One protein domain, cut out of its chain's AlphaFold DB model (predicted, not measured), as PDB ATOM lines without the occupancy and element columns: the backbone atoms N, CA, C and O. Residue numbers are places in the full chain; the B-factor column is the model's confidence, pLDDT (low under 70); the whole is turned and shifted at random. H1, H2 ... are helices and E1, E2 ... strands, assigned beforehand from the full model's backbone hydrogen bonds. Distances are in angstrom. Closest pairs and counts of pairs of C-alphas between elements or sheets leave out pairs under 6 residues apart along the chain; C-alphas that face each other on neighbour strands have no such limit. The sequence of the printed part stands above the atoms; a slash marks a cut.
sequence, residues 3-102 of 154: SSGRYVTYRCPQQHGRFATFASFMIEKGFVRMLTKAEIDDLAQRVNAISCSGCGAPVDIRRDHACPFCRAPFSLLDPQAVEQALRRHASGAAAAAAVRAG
ATOM      1  N   SER A   3     177.156 157.387 152.708       55.31
ATOM      2  CA  SER A   3     178.550 157.749 152.964       55.31
ATOM      3  C   SER A   3     178.681 159.265 153.042       55.31
ATOM      4  O   SER A   3     178.234 159.968 152.139       55.31
ATOM      5  N   SER A   4     179.293 159.756 154.115       59.47
ATOM      6  CA  SER A   4     179.704 161.153 154.271       59.47
ATOM      7  C   SER A   4     181.212 161.177 154.517       59.47
ATOM      8  O   SER A   4     181.682 160.910 155.627       59.47
ATOM      9  N   GLY A   5     181.986 161.443 153.464       69.81
ATOM     10  CA  GLY A   5     183.446 161.362 153.514       69.81
ATOM     11  C   GLY A   5     183.939 159.931 153.757       69.81
ATOM     12  O   GLY A   5     183.593 159.013 153.019       69.81
ATOM     13  N   ARG A   6     184.761 159.741 154.796       65.88
ATOM     14  CA  ARG A   6     185.311 158.425 155.194       65.88
ATOM     15  C   ARG A   6     184.410 157.629 156.142       65.88
ATOM     16  O   ARG A   6     184.788 156.541 156.567       65.88
ATOM     17  N   TYR A   7     183.241 158.161 156.487       69.56
ATOM     18  CA  TYR A   7     182.324 157.538 157.430       69.56
ATOM     19  C   TYR A   7     181.151 156.898 156.710       69.56
ATOM     20  O   TYR A   7     180.468 157.519 155.895       69.56
ATOM     21  N   VAL A   8     180.911 155.639 157.057       73.88
ATOM     22  CA  VAL A   8     179.861 154.815 156.474       73.88
ATOM     23  C   VAL A   8     178.765 154.590 157.505       73.88
ATOM     24  O   VAL A   8     179.037 154.305 158.673       73.88
ATOM     25  N   THR A   9     177.512 154.675 157.059       77.62
ATOM     26  CA  THR A   9     176.371 154.127 157.796       77.62
ATOM     27  C   THR A   9     175.664 153.023 157.023       77.62
ATOM     28  O   THR A   9     175.367 153.143 155.826       77.62
ATOM     29  N   TYR A  10     175.334 151.954 157.746       79.62
ATOM     30  CA  TYR A  10     174.658 150.777 157.216       79.62
ATOM     31  C   TYR A  10     173.181 150.827 157.587       79.62
ATOM     32  O   TYR A  10     172.831 150.897 158.761       79.62
ATOM     33  N   ARG A  11     172.299 150.813 156.585       83.12
ATOM     34  CA  ARG A  11     170.846 150.721 156.796       83.12
ATOM     35  C   ARG A  11     170.415 149.264 156.701       83.12
ATOM     36  O   ARG A  11     170.902 148.549 155.829       83.12
ATOM     37  N   CYS A  12     169.490 148.857 157.564       84.44
ATOM     38  CA  CYS A  12     168.826 147.569 157.429       84.44
ATOM     39  C   CYS A  12     168.012 147.558 156.117       84.44
ATOM     40  O   CYS A  12     167.257 148.507 155.890       84.44
ATOM     41  N   PRO A  13     168.122 146.519 155.265       81.56
ATOM     42  CA  PRO A  13     167.315 146.405 154.047       81.56
ATOM     43  C   PRO A  13     165.809 146.401 154.343       81.56
ATOM     44  O   PRO A  13     165.031 146.972 153.590       81.56
ATOM     45  N   GLN A  14     165.424 145.827 155.487       86.69
ATOM     46  CA  GLN A  14     164.048 145.772 155.997       86.69
ATOM     47  C   GLN A  14     163.607 147.075 156.696       86.69
ATOM     48  O   GLN A  14     162.579 147.114 157.352       86.69
ATOM     49  N   GLN A  15     164.398 148.150 156.608       79.75
ATOM     50  CA  GLN A  15     164.097 149.482 157.153       79.75
ATOM     51  C   GLN A  15     163.861 149.581 158.676       79.75
ATOM     52  O   GLN A  15     163.492 150.644 159.161       79.75
ATOM     53  N   HIS A  16     164.183 148.548 159.461       86.62
ATOM     54  CA  HIS A  16     164.061 148.573 160.930       86.62
ATOM     55  C   HIS A  16     164.968 149.591 161.636       86.62
ATOM     56  O   HIS A  16     164.779 149.897 162.809       86.62
ATOM     57  N   GLY A  17     165.995 150.091 160.950       83.31
ATOM     58  CA  GLY A  17     166.920 151.046 161.534       83.31
ATOM     59  C   GLY A  17     168.230 151.162 160.775       83.31
ATOM     60  O   GLY A  17     168.400 150.661 159.655       83.31
ATOM     61  N   ARG A  18     169.175 151.859 161.403       82.94
ATOM     62  CA  ARG A  18     170.505 152.118 160.860       82.94
ATOM     63  C   ARG A  18     171.558 151.883 161.931       82.94
ATOM     64  O   ARG A  18     171.403 152.332 163.060       82.94
ATOM     65  N   PHE A  19     172.640 151.230 161.536       82.06
ATOM     66  CA  PHE A  19     173.842 151.086 162.335       82.06
ATOM     67  C   PHE A  19     174.851 152.172 161.945       82.06
ATOM     68  O   PHE A  19     175.230 152.298 160.772       82.06
ATOM     69  N   ALA A  20     175.260 152.965 162.934       80.06
ATOM     70  CA  ALA A  20     176.247 154.032 162.825       80.06
ATOM     71  C   ALA A  20     177.267 153.883 163.954       80.06
ATOM     72  O   ALA A  20     176.886 153.594 165.087       80.06
ATOM     73  N   THR A  21     178.547 154.134 163.676       76.56
ATOM     74  CA  THR A  21     179.511 154.352 164.761       76.56
ATOM     75  C   THR A  21     179.231 155.701 165.421       76.56
ATOM     76  O   THR A  21     178.648 156.599 164.806       76.56
ATOM     77  N   PHE A  22     179.680 155.870 166.665       75.06
ATOM     78  CA  PHE A  22     179.514 157.128 167.393       75.06
ATOM     79  C   PHE A  22     180.079 158.333 166.615       75.06
ATOM     80  O   PHE A  22     179.434 159.373 166.516       75.06
ATOM     81  N   ALA A  23     181.231 158.168 165.963       72.69
ATOM     82  CA  ALA A  23     181.828 159.206 165.127       72.69
ATOM     83  C   ALA A  23     180.985 159.538 163.878       72.69
ATOM     84  O   ALA A  23     180.794 160.713 163.570       72.69
ATOM     85  N   SER A  24     180.416 158.530 163.199       75.19
ATOM     86  CA  SER A  24     179.482 158.761 162.085       75.19
ATOM     87  C   SER A  24     178.237 159.531 162.544       75.19
ATOM     88  O   SER A  24     177.761 160.413 161.832       75.19
ATOM     89  N   PHE A  25     177.727 159.230 163.744       78.62
ATOM     90  CA  PHE A  25     176.598 159.951 164.333       78.62
ATOM     91  C   PHE A  25     176.942 161.415 164.642       78.62
ATOM     92  O   PHE A  25     176.165 162.307 164.300       78.62
ATOM     93  N   MET A  26     178.110 161.682 165.238       76.19
ATOM     94  CA  MET A  26     178.549 163.051 165.537       76.19
ATOM     95  C   MET A  26     178.677 163.913 164.277       76.19
ATOM     96  O   MET A  26     178.279 165.076 164.290       76.19
ATOM     97  N   ILE A  27     179.178 163.341 163.179       75.31
ATOM     98  CA  ILE A  27     179.291 164.045 161.894       75.31
ATOM     99  C   ILE A  27     177.924 164.342 161.298       75.31
ATOM    100  O   ILE A  27     177.667 165.456 160.852       75.31
ATOM    101  N   GLU A  28     177.013 163.375 161.331       75.88
ATOM    102  CA  GLU A  28     175.664 163.564 160.807       75.88
ATOM    103  C   GLU A  28     174.862 164.614 161.574       75.88
ATOM    104  O   GLU A  28     174.069 165.344 160.983       75.88
ATOM    105  N   LYS A  29     175.066 164.712 162.888       77.38
ATOM    106  CA  LYS A  29     174.468 165.778 163.700       77.38
ATOM    107  C   LYS A  29     175.191 167.118 163.563       77.38
ATOM    108  O   LYS A  29     174.696 168.124 164.061       77.38
ATOM    109  N   GLY A  30     176.313 167.152 162.847       69.44
ATOM    110  CA  GLY A  30     177.094 168.359 162.600       69.44
ATOM    111  C   GLY A  30     177.950 168.800 163.785       69.44
ATOM    112  O   GLY A  30     178.465 169.911 163.758       69.44
ATOM    113  N   PHE A  31     178.128 167.953 164.807       68.06
ATOM    114  CA  PHE A  31     179.055 168.222 165.915       68.06
ATOM    115  C   PHE A  31     180.517 168.154 165.478       68.06
ATOM    116  O   PHE A  31     181.396 168.727 166.114       68.06
ATOM    117  N   VAL A  32     180.776 167.415 164.404       68.38
ATOM    118  CA  VAL A  32     182.108 167.156 163.880       68.38
ATOM    119  C   VAL A  32     182.084 167.360 162.372       68.38
ATOM    120  O   VAL A  32     181.189 166.867 161.686       68.38
ATOM    121  N   ARG A  33     183.108 168.026 161.841       73.00
ATOM    122  CA  ARG A  33     183.371 168.112 160.401       73.00
ATOM    123  C   ARG A  33     184.753 167.560 160.084       73.00
ATOM    124  O   ARG A  33     185.628 167.530 160.944       73.00
ATOM    125  N   MET A  34     184.954 167.133 158.840       67.88
ATOM    126  CA  MET A  34     186.305 166.830 158.369       67.88
ATOM    127  C   MET A  34     187.059 168.151 158.181       67.88
ATOM    128  O   MET A  34     186.516 169.083 157.587       67.88
ATOM    129  N   LEU A  35     188.286 168.232 158.698       68.25
ATOM    130  CA  LEU A  35     189.157 169.373 158.431       68.25
ATOM    131  C   LEU A  35     189.660 169.301 156.991       68.25
ATOM    132  O   LEU A  35     189.970 168.225 156.468       68.25
ATOM    133  N   THR A  36     189.742 170.462 156.352       71.31
ATOM    134  CA  THR A  36     190.404 170.605 155.055       71.31
ATOM    135  C   THR A  36     191.917 170.492 155.223       71.31
ATOM    136  O   THR A  36     192.451 170.689 156.312       71.31
ATOM    137  N   LYS A  37     192.640 170.187 154.141       69.38
ATOM    138  CA  LYS A  37     194.098 170.008 154.209       69.38
ATOM    139  C   LYS A  37     194.824 171.255 154.740       69.38
ATOM    140  O   LYS A  37     195.687 171.119 155.592       69.38
ATOM    141  N   ALA A  38     194.389 172.449 154.334       72.19
ATOM    142  CA  ALA A  38     194.947 173.711 154.823       72.19
ATOM    143  C   ALA A  38     194.709 173.936 156.330       72.19
ATOM    144  O   ALA A  38     195.589 174.428 157.027       72.19
ATOM    145  N   GLU A  39     193.541 173.548 156.850       69.62
ATOM    146  CA  GLU A  39     193.254 173.628 158.290       69.62
ATOM    147  C   GLU A  39     194.053 172.600 159.094       69.62
ATOM    148  O   GLU A  39     194.445 172.877 160.223       69.62
ATOM    149  N   ILE A  40     194.303 171.417 158.521       70.06
ATOM    150  CA  ILE A  40     195.191 170.423 159.129       70.06
ATOM    151  C   ILE A  40     196.604 170.999 159.241       70.06
ATOM    152  O   ILE A  40     197.214 170.862 160.295       70.06
ATOM    153  N   ASP A  41     197.095 171.679 158.203       67.50
ATOM    154  CA  ASP A  41     198.439 172.261 158.194       67.50
ATOM    155  C   ASP A  41     198.587 173.416 159.213       67.50
ATOM    156  O   ASP A  41     199.586 173.456 159.933       67.50
ATOM    157  N   ASP A  42     197.592 174.307 159.358       72.06
ATOM    158  CA  ASP A  42     197.590 175.351 160.411       72.06
ATOM    159  C   ASP A  42     197.494 174.740 161.820       72.06
ATOM    160  O   ASP A  42     198.219 175.140 162.736       72.06
ATOM    161  N   LEU A  43     196.664 173.709 162.009       67.81
ATOM    162  CA  LEU A  43     196.557 173.020 163.295       67.81
ATOM    163  C   LEU A  43     197.859 172.300 163.663       67.81
ATOM    164  O   LEU A  43     198.282 172.336 164.816       67.81
ATOM    165  N   ALA A  44     198.516 171.690 162.680       65.81
ATOM    166  CA  ALA A  44     199.784 170.992 162.831       65.81
ATOM    167  C   ALA A  44     200.948 171.944 163.178       65.81
ATOM    168  O   ALA A  44     201.945 171.514 163.759       65.81
ATOM    169  N   GLN A  45     200.821 173.243 162.874       65.62
ATOM    170  CA  GLN A  45     201.748 174.280 163.344       65.62
ATOM    171  C   GLN A  45     201.499 174.689 164.804       65.62
ATOM    172  O   GLN A  45     202.431 175.124 165.481       65.62
ATOM    173  N   ARG A  46     200.265 174.551 165.305       65.44
ATOM    174  CA  ARG A  46     199.862 174.984 166.657       65.44
ATOM    175  C   ARG A  46     199.882 173.859 167.692       65.44
ATOM    176  O   ARG A  46     200.086 174.126 168.874       65.44
ATOM    177  N   VAL A  47     199.651 172.615 167.276       65.31
ATOM    178  CA  VAL A  47     199.502 171.449 168.156       65.31
ATOM    179  C   VAL A  47     200.315 170.280 167.604       65.31
ATOM    180  O   VAL A  47     200.055 169.796 166.508       65.31
ATOM    181  N   ASN A  48     201.291 169.803 168.385       61.81
ATOM    182  CA  ASN A  48     202.193 168.725 167.960       61.81
ATOM    183  C   ASN A  48     201.547 167.328 167.999       61.81
ATOM    184  O   ASN A  48     201.850 166.498 167.151       61.81
ATOM    185  N   ALA A  49     200.682 167.039 168.974       68.88
ATOM    186  CA  ALA A  49     200.076 165.716 169.124       68.88
ATOM    187  C   ALA A  49     198.643 165.813 169.652       68.88
ATOM    188  O   ALA A  49     198.373 166.555 170.597       68.88
ATOM    189  N   ILE A  50     197.733 165.035 169.064       74.19
ATOM    190  CA  ILE A  50     196.353 164.881 169.542       74.19
ATOM    191  C   ILE A  50     196.070 163.430 169.903       74.19
ATOM    192  O   ILE A  50     196.628 162.502 169.324       74.19
ATOM    193  N   SER A  51     195.161 163.229 170.850       77.94
ATOM    194  CA  SER A  51     194.650 161.893 171.157       77.94
ATOM    195  C   SER A  51     193.570 161.509 170.147       77.94
ATOM    196  O   SER A  51     192.640 162.276 169.891       77.94
ATOM    197  N   CYS A  52     193.672 160.317 169.564       75.75
ATOM    198  CA  CYS A  52     192.657 159.810 168.649       75.75
ATOM    199  C   CYS A  52     191.338 159.546 169.396       75.75
ATOM    200  O   CYS A  52     191.299 158.725 170.307       75.75
ATOM    201  N   SER A  53     190.226 160.139 168.958       73.31
ATOM    202  CA  SER A  53     188.900 159.916 169.563       73.31
ATOM    203  C   SER A  53     188.355 158.489 169.396       73.31
ATOM    204  O   SER A  53     187.415 158.109 170.087       73.31
ATOM    205  N   GLY A  54     188.923 157.694 168.483       72.06
ATOM    206  CA  GLY A  54     188.504 156.310 168.239       72.06
ATOM    207  C   GLY A  54     189.268 155.252 169.041       72.06
ATOM    208  O   GLY A  54     188.699 154.211 169.341       72.06
ATOM    209  N   CYS A  55     190.545 155.484 169.365       79.00
ATOM    210  CA  CYS A  55     191.390 154.494 170.057       79.00
ATOM    211  C   CYS A  55     192.216 155.056 171.223       79.00
ATOM    212  O   CYS A  55     192.929 154.304 171.874       79.00
ATOM    213  N   GLY A  56     192.167 156.366 171.473       76.75
ATOM    214  CA  GLY A  56     192.923 157.034 172.535       76.75
ATOM    215  C   GLY A  56     194.422 157.189 172.273       76.75
ATOM    216  O   GLY A  56     195.090 157.876 173.037       76.75
ATOM    217  N   ALA A  57     194.966 156.597 171.203       79.75
ATOM    218  CA  ALA A  57     196.394 156.669 170.914       79.75
ATOM    219  C   ALA A  57     196.851 158.117 170.639       79.75
ATOM    220  O   ALA A  57     196.117 158.856 169.968       79.75
ATOM    221  N   PRO A  58     198.046 158.523 171.111       78.38
ATOM    222  CA  PRO A  58     198.646 159.794 170.733       78.38
ATOM    223  C   PRO A  58     199.058 159.735 169.261       78.38
ATOM    224  O   PRO A  58     199.708 158.782 168.826       78.38
ATOM    225  N   VAL A  59     198.662 160.740 168.486       77.88
ATOM    226  CA  VAL A  59     198.960 160.816 167.058       77.88
ATOM    227  C   VAL A  59     199.538 162.178 166.703       77.88
ATOM    228  O   VAL A  59     199.011 163.213 167.116       77.88
ATOM    229  N   ASP A  60     200.612 162.154 165.919       77.12
ATOM    230  CA  ASP A  60     201.226 163.338 165.329       77.12
ATOM    231  C   ASP A  60     200.484 163.717 164.038       77.12
ATOM    232  O   ASP A  60     200.480 162.977 163.051       77.12
ATOM    233  N   ILE A  61     199.840 164.883 164.056       72.06
ATOM    234  CA  ILE A  61     199.019 165.395 162.948       72.06
ATOM    235  C   ILE A  61     199.892 165.888 161.785       72.06
ATOM    236  O   ILE A  61     199.417 166.012 160.658       72.06
ATOM    237  N   ARG A  62     201.176 166.182 162.031       69.00
ATOM    238  CA  ARG A  62     202.093 166.710 161.009       69.00
ATOM    239  C   ARG A  62     202.463 165.658 159.974       69.00
ATOM    240  O   ARG A  62     202.821 165.995 158.848       69.00
ATOM    241  N   ARG A  63     202.447 164.390 160.383       70.94
ATOM    242  CA  ARG A  63     202.948 163.275 159.581       70.94
ATOM    243  C   ARG A  63     201.829 162.480 158.933       70.94
ATOM    244  O   ARG A  63     201.963 162.061 157.787       70.94
ATOM    245  N   ASP A  64     200.727 162.318 159.652       68.88
ATOM    246  CA  ASP A  64     199.599 161.517 159.218       68.88
ATOM    247  C   ASP A  64     198.331 162.372 159.138       68.88
ATOM    248  O   ASP A  64     198.136 163.303 159.910       68.88
ATOM    249  N   HIS A  65     197.438 162.046 158.198       68.75
ATOM    250  CA  HIS A  65     196.104 162.661 158.068       68.75
ATOM    251  C   HIS A  65     194.977 161.744 158.603       68.75
ATOM    252  O   HIS A  65     193.787 162.045 158.465       68.75
ATOM    253  N   ALA A  66     195.343 160.595 159.177       74.00
ATOM    254  CA  ALA A  66     194.468 159.662 159.879       74.00
ATOM    255  C   ALA A  66     195.267 158.928 160.964       74.00
ATOM    256  O   ALA A  66     196.486 158.831 160.879       74.00
ATOM    257  N   CYS A  67     194.587 158.379 161.969       78.62
ATOM    258  CA  CYS A  67     195.257 157.626 163.022       78.62
ATOM    259  C   CYS A  67     195.972 156.384 162.444       78.62
ATOM    260  O   CYS A  67     195.306 155.565 161.807       78.62
ATOM    261  N   PRO A  68     197.278 156.175 162.692       81.06
ATOM    262  CA  PRO A  68     198.008 155.025 162.156       81.06
ATOM    263  C   PRO A  68     197.546 153.691 162.765       81.06
ATOM    264  O   PRO A  68     197.676 152.648 162.128       81.06
ATOM    265  N   PHE A  69     196.953 153.719 163.962       82.38
ATOM    266  CA  PHE A  69     196.504 152.523 164.679       82.38
ATOM    267  C   PHE A  69     195.131 152.038 164.208       82.38
ATOM    268  O   PHE A  69     194.985 150.914 163.738       82.38
ATOM    269  N   CYS A  70     194.106 152.887 164.317       78.56
ATOM    270  CA  CYS A  70     192.723 152.505 164.013       78.56
ATOM    271  C   CYS A  70     192.217 153.024 162.661       78.56
ATOM    272  O   CYS A  70     191.069 152.771 162.304       78.56
ATOM    273  N   ARG A  71     193.041 153.778 161.918       74.38
ATOM    274  CA  ARG A  71     192.689 154.430 160.641       74.38
ATOM    275  C   ARG A  71     191.489 155.376 160.718       74.38
ATOM    276  O   ARG A  71     190.969 155.796 159.684       74.38
ATOM    277  N   ALA A  72     191.065 155.753 161.925       71.38
ATOM    278  CA  ALA A  72     190.043 156.770 162.105       71.38
ATOM    279  C   ALA A  72     190.570 158.118 161.582       71.38
ATOM    280  O   ALA A  72     191.710 158.483 161.889       71.38
ATOM    281  N   PRO A  73     189.781 158.868 160.798       70.38
ATOM    282  CA  PRO A  73     190.183 160.202 160.380       70.38
ATOM    283  C   PRO A  73     190.152 161.147 161.587       70.38
ATOM    284  O   PRO A  73     189.356 160.965 162.513       70.38
ATOM    285  N   PHE A  74     191.021 162.158 161.588       68.81
ATOM    286  CA  PHE A  74     191.028 163.139 162.668       68.81
ATOM    287  C   PHE A  74     189.772 163.996 162.595       68.81
ATOM    288  O   PHE A  74     189.550 164.765 161.663       68.81
ATOM    289  N   SER A  75     188.931 163.805 163.596       60.62
ATOM    290  CA  SER A  75     187.721 164.565 163.833       60.62
ATOM    291  C   SER A  75     188.062 165.538 164.957       60.62
ATOM    292  O   SER A  75     187.911 165.198 166.133       60.62
ATOM    293  N   LEU A  76     188.594 166.712 164.618       64.94
ATOM    294  CA  LEU A  76     188.726 167.775 165.609       64.94
ATOM    295  C   LEU A  76     187.320 168.324 165.878       64.94
ATOM    296  O   LEU A  76     186.582 168.624 164.935       64.94
ATOM    297  N   LEU A  77     186.941 168.432 167.151       57.44
ATOM    298  CA  LEU A  77     185.753 169.188 167.527       57.44
ATOM    299  C   LEU A  77     186.033 170.658 167.221       57.44
ATOM    300  O   LEU A  77     186.768 171.318 167.950       57.44
ATOM    301  N   ASP A  78     185.488 171.146 166.114       61.69
ATOM    302  CA  ASP A  78     185.507 172.567 165.798       61.69
ATOM    303  C   ASP A  78     184.574 173.285 166.791       61.69
ATOM    304  O   ASP A  78     183.367 173.024 166.777       61.69
ATOM    305  N   PRO A  79     185.090 174.174 167.660       59.50
ATOM    306  CA  PRO A  79     184.279 174.847 168.670       59.50
ATOM    307  C   PRO A  79     183.134 175.664 168.056       59.50
ATOM    308  O   PRO A  79     182.045 175.702 168.627       59.50
ATOM    309  N   GLN A  80     183.326 176.245 166.865       63.47
ATOM    310  CA  GLN A  80     182.267 176.966 166.151       63.47
ATOM    311  C   GLN A  80     181.197 176.007 165.614       63.47
ATOM    312  O   GLN A  80     180.000 176.299 165.687       63.47
ATOM    313  N   ALA A  81     181.604 174.838 165.110       63.22
ATOM    314  CA  ALA A  81     180.669 173.808 164.661       63.22
ATOM    315  C   ALA A  81     179.865 173.227 165.831       63.22
ATOM    316  O   ALA A  81     178.655 173.042 165.705       63.22
ATOM    317  N   VAL A  82     180.502 173.009 166.985       67.19
ATOM    318  CA  VAL A  82     179.832 172.572 168.217       67.19
ATOM    319  C   VAL A  82     178.824 173.618 168.678       67.19
ATOM    320  O   VAL A  82     177.676 173.272 168.950       67.19
ATOM    321  N   GLU A  83     179.201 174.896 168.713       74.06
ATOM    322  CA  GLU A  83     178.289 175.966 169.114       74.06
ATOM    323  C   GLU A  83     177.085 176.073 168.165       74.06
ATOM    324  O   GLU A  83     175.936 176.145 168.607       74.06
ATOM    325  N   GLN A  84     177.310 175.994 166.851       74.50
ATOM    326  CA  GLN A  84     176.221 175.956 165.876       74.50
ATOM    327  C   GLN A  84     175.350 174.707 166.014       74.50
ATOM    328  O   GLN A  84     174.129 174.809 165.895       74.50
ATOM    329  N   ALA A  85     175.942 173.538 166.256       72.25
ATOM    330  CA  ALA A  85     175.202 172.300 166.465       72.25
ATOM    331  C   ALA A  85     174.338 172.390 167.729       72.25
ATOM    332  O   ALA A  85     173.164 172.032 167.681       72.25
ATOM    333  N   LEU A  86     174.858 172.957 168.821       80.12
ATOM    334  CA  LEU A  86     174.096 173.215 170.045       80.12
ATOM    335  C   LEU A  86     172.945 174.195 169.801       80.12
ATOM    336  O   LEU A  86     171.820 173.913 170.210       80.12
ATOM    337  N   ARG A  87     173.175 175.293 169.070       80.31
ATOM    338  CA  ARG A  87     172.110 176.240 168.691       80.31
ATOM    339  C   ARG A  87     171.023 175.568 167.845       80.31
ATOM    340  O   ARG A  87     169.840 175.760 168.118       80.31
ATOM    341  N   ARG A  88     171.403 174.744 166.859       74.19
ATOM    342  CA  ARG A  88     170.465 173.962 166.027       74.19
ATOM    343  C   ARG A  88     169.719 172.899 166.826       74.19
ATOM    344  O   ARG A  88     168.553 172.641 166.554       74.19
ATOM    345  N   HIS A  89     170.366 172.271 167.802       76.06
ATOM    346  CA  HIS A  89     169.717 171.308 168.682       76.06
ATOM    347  C   HIS A  89     168.756 171.985 169.656       76.06
ATOM    348  O   HIS A  89     167.677 171.450 169.875       76.06
ATOM    349  N   ALA A  90     169.090 173.161 170.189       74.62
ATOM    350  CA  ALA A  90     168.184 173.943 171.023       74.62
ATOM    351  C   ALA A  90     166.951 174.407 170.230       74.62
ATOM    352  O   ALA A  90     165.820 174.219 170.680       74.62
ATOM    353  N   SER A  91     167.143 174.930 169.014       72.75
ATOM    354  CA  SER A  91     166.029 175.327 168.146       72.75
ATOM    355  C   SER A  91     165.231 174.126 167.634       72.75
ATOM    356  O   SER A  91     164.007 174.179 167.585       72.75
ATOM    357  N   GLY A  92     165.895 173.013 167.318       67.06
ATOM    358  CA  GLY A  92     165.268 171.752 166.933       67.06
ATOM    359  C   GLY A  92     164.522 171.076 168.082       67.06
ATOM    360  O   GLY A  92     163.496 170.459 167.842       67.06
ATOM    361  N   ALA A  93     164.980 171.220 169.328       63.34
ATOM    362  CA  ALA A  93     164.265 170.778 170.522       63.34
ATOM    363  C   ALA A  93     163.040 171.657 170.790       63.34
ATOM    364  O   ALA A  93     161.986 171.120 171.111       63.34
ATOM    365  N   ALA A  94     163.138 172.973 170.584       61.12
ATOM    366  CA  ALA A  94     161.992 173.880 170.643       61.12
ATOM    367  C   ALA A  94     160.971 173.583 169.529       61.12
ATOM    368  O   ALA A  94     159.774 173.515 169.788       61.12
ATOM    369  N   ALA A  95     161.434 173.312 168.306       59.47
ATOM    370  CA  ALA A  95     160.585 172.897 167.194       59.47
ATOM    371  C   ALA A  95     159.995 171.494 167.411       59.47
ATOM    372  O   ALA A  95     158.825 171.278 167.135       59.47
ATOM    373  N   ALA A  96     160.752 170.542 167.962       58.03
ATOM    374  CA  ALA A  96     160.251 169.217 168.322       58.03
ATOM    375  C   ALA A  96     159.282 169.271 169.511       58.03
ATOM    376  O   ALA A  96     158.352 168.474 169.561       58.03
ATOM    377  N   ALA A  97     159.456 170.211 170.443       57.16
ATOM    378  CA  ALA A  97     158.484 170.515 171.489       57.16
ATOM    379  C   ALA A  97     157.215 171.142 170.893       57.16
ATOM    380  O   ALA A  97     156.123 170.733 171.265       57.16
ATOM    381  N   ALA A  98     157.342 172.034 169.906       56.59
ATOM    382  CA  ALA A  98     156.214 172.593 169.160       56.59
ATOM    383  C   ALA A  98     155.496 171.549 168.279       56.59
ATOM    384  O   ALA A  98     154.285 171.608 168.120       56.59
ATOM    385  N   VAL A  99     156.214 170.558 167.740       54.38
ATOM    386  CA  VAL A  99     155.648 169.435 166.968       54.38
ATOM    387  C   VAL A  99     155.046 168.361 167.885       54.38
ATOM    388  O   VAL A  99     154.031 167.767 167.533       54.38
ATOM    389  N   ARG A 100     155.613 168.125 169.078       50.22
ATOM    390  CA  ARG A 100     154.959 167.348 170.153       50.22
ATOM    391  C   ARG A 100     153.713 168.057 170.678       50.22
ATOM    392  O   ARG A 100     152.748 167.391 171.026       50.22
ATOM    393  N   ALA A 101     153.717 169.384 170.657       51.06
ATOM    394  CA  ALA A 101     152.548 170.241 170.808       51.06
ATOM    395  C   ALA A 101     151.823 170.465 169.467       51.06
ATOM    396  O   ALA A 101     151.301 171.556 169.252       51.06
ATOM    397  N   GLY A 102     151.860 169.475 168.557       38.06
ATOM    398  CA  GLY A 102     151.397 169.570 167.169       38.06
ATOM    399  C   GLY A 102     149.978 170.127 167.017       38.06
ATOM    400  O   GLY A 102     149.288 170.342 168.010       38.06
TER     401      GLY A 102
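Overview. This is residues 3 to 102 of the 154 residues of an uncharacterized protein of Comamonadaceae bacterium (UniProt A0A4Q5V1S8). One long straight helix, H3, runs out from a loose body of loops and short elements, and its residues 90 to 100, with residues 101 and 102 after them, stick out free at one end. In the body, the short helix H1 lies between the strand E1 on one side and H2 with the looped stretch of residues 47 to 78 on another, while residues 12 to 17, beyond E1, stick out as a smaller loop. The printed part has 100 residues with one named strand and three named helices, in the order E1, H1, H2, H3; under half of the residues are in named elements, and the class is mostly helix. The whole is loose, with a radius of gyration of the C-alphas of 16.6 A, and elongated, spanning 52 by 33 by 22 A.

Along the chain. H3, the longest helix, holds residues 79 to 100 and measures 30.3 A from C-alpha 79 at (184.279, 174.847, 168.670) to C-alpha 100 at (154.959, 167.348, 170.153). H2 is residues 37 to 46, 14.6 A long, and H1 is residues 22 to 28, 10.0 A long. E1, residues 7 to 11, is 13.4 A long and begins at C-alpha 7, at (182.324, 157.538, 157.430).

Arrangement. H3 touches no helix, and it is apart from H1, H2 and E1. H2 is apart from H1 and from E1. E1 and H1 have 4 pairs of C-alphas within 8 A, the closest being those of Tyr 7 and Ser 24, 5.6 A apart. E1 pairs with no named strand, but short stretches pair with it antiparallel: residues 3 to 4 with residues 7 to 8 of E1, and residues 18 to 19 with residues 10 to 11 of E1. In the long stretch with no named element, residues 50 to 51 pair antiparallel with residues 58 to 59. In H1, H2 and H3 every pair of O i and N i+4 is within hydrogen-bond range.

Size, cuts and confidence. The two C-alphas farthest apart are those of Arg 63 and Gly 102, 52.5 A. Without the stretches that stand free, residues 12 to 17 and 90 to 102, the body has 81 residues and spans 35 by 28 by 20 A. The printed part has no cut. The link from H2 to H3 is long, with 32 residues, and the links E1 to H1 and H1 to H2 are short. The mean pLDDT of the printed part is 71.0, and 43 residues are under 70, among them residues 3 to 7, 43 to 49, 74 to 82 and 92 to 102.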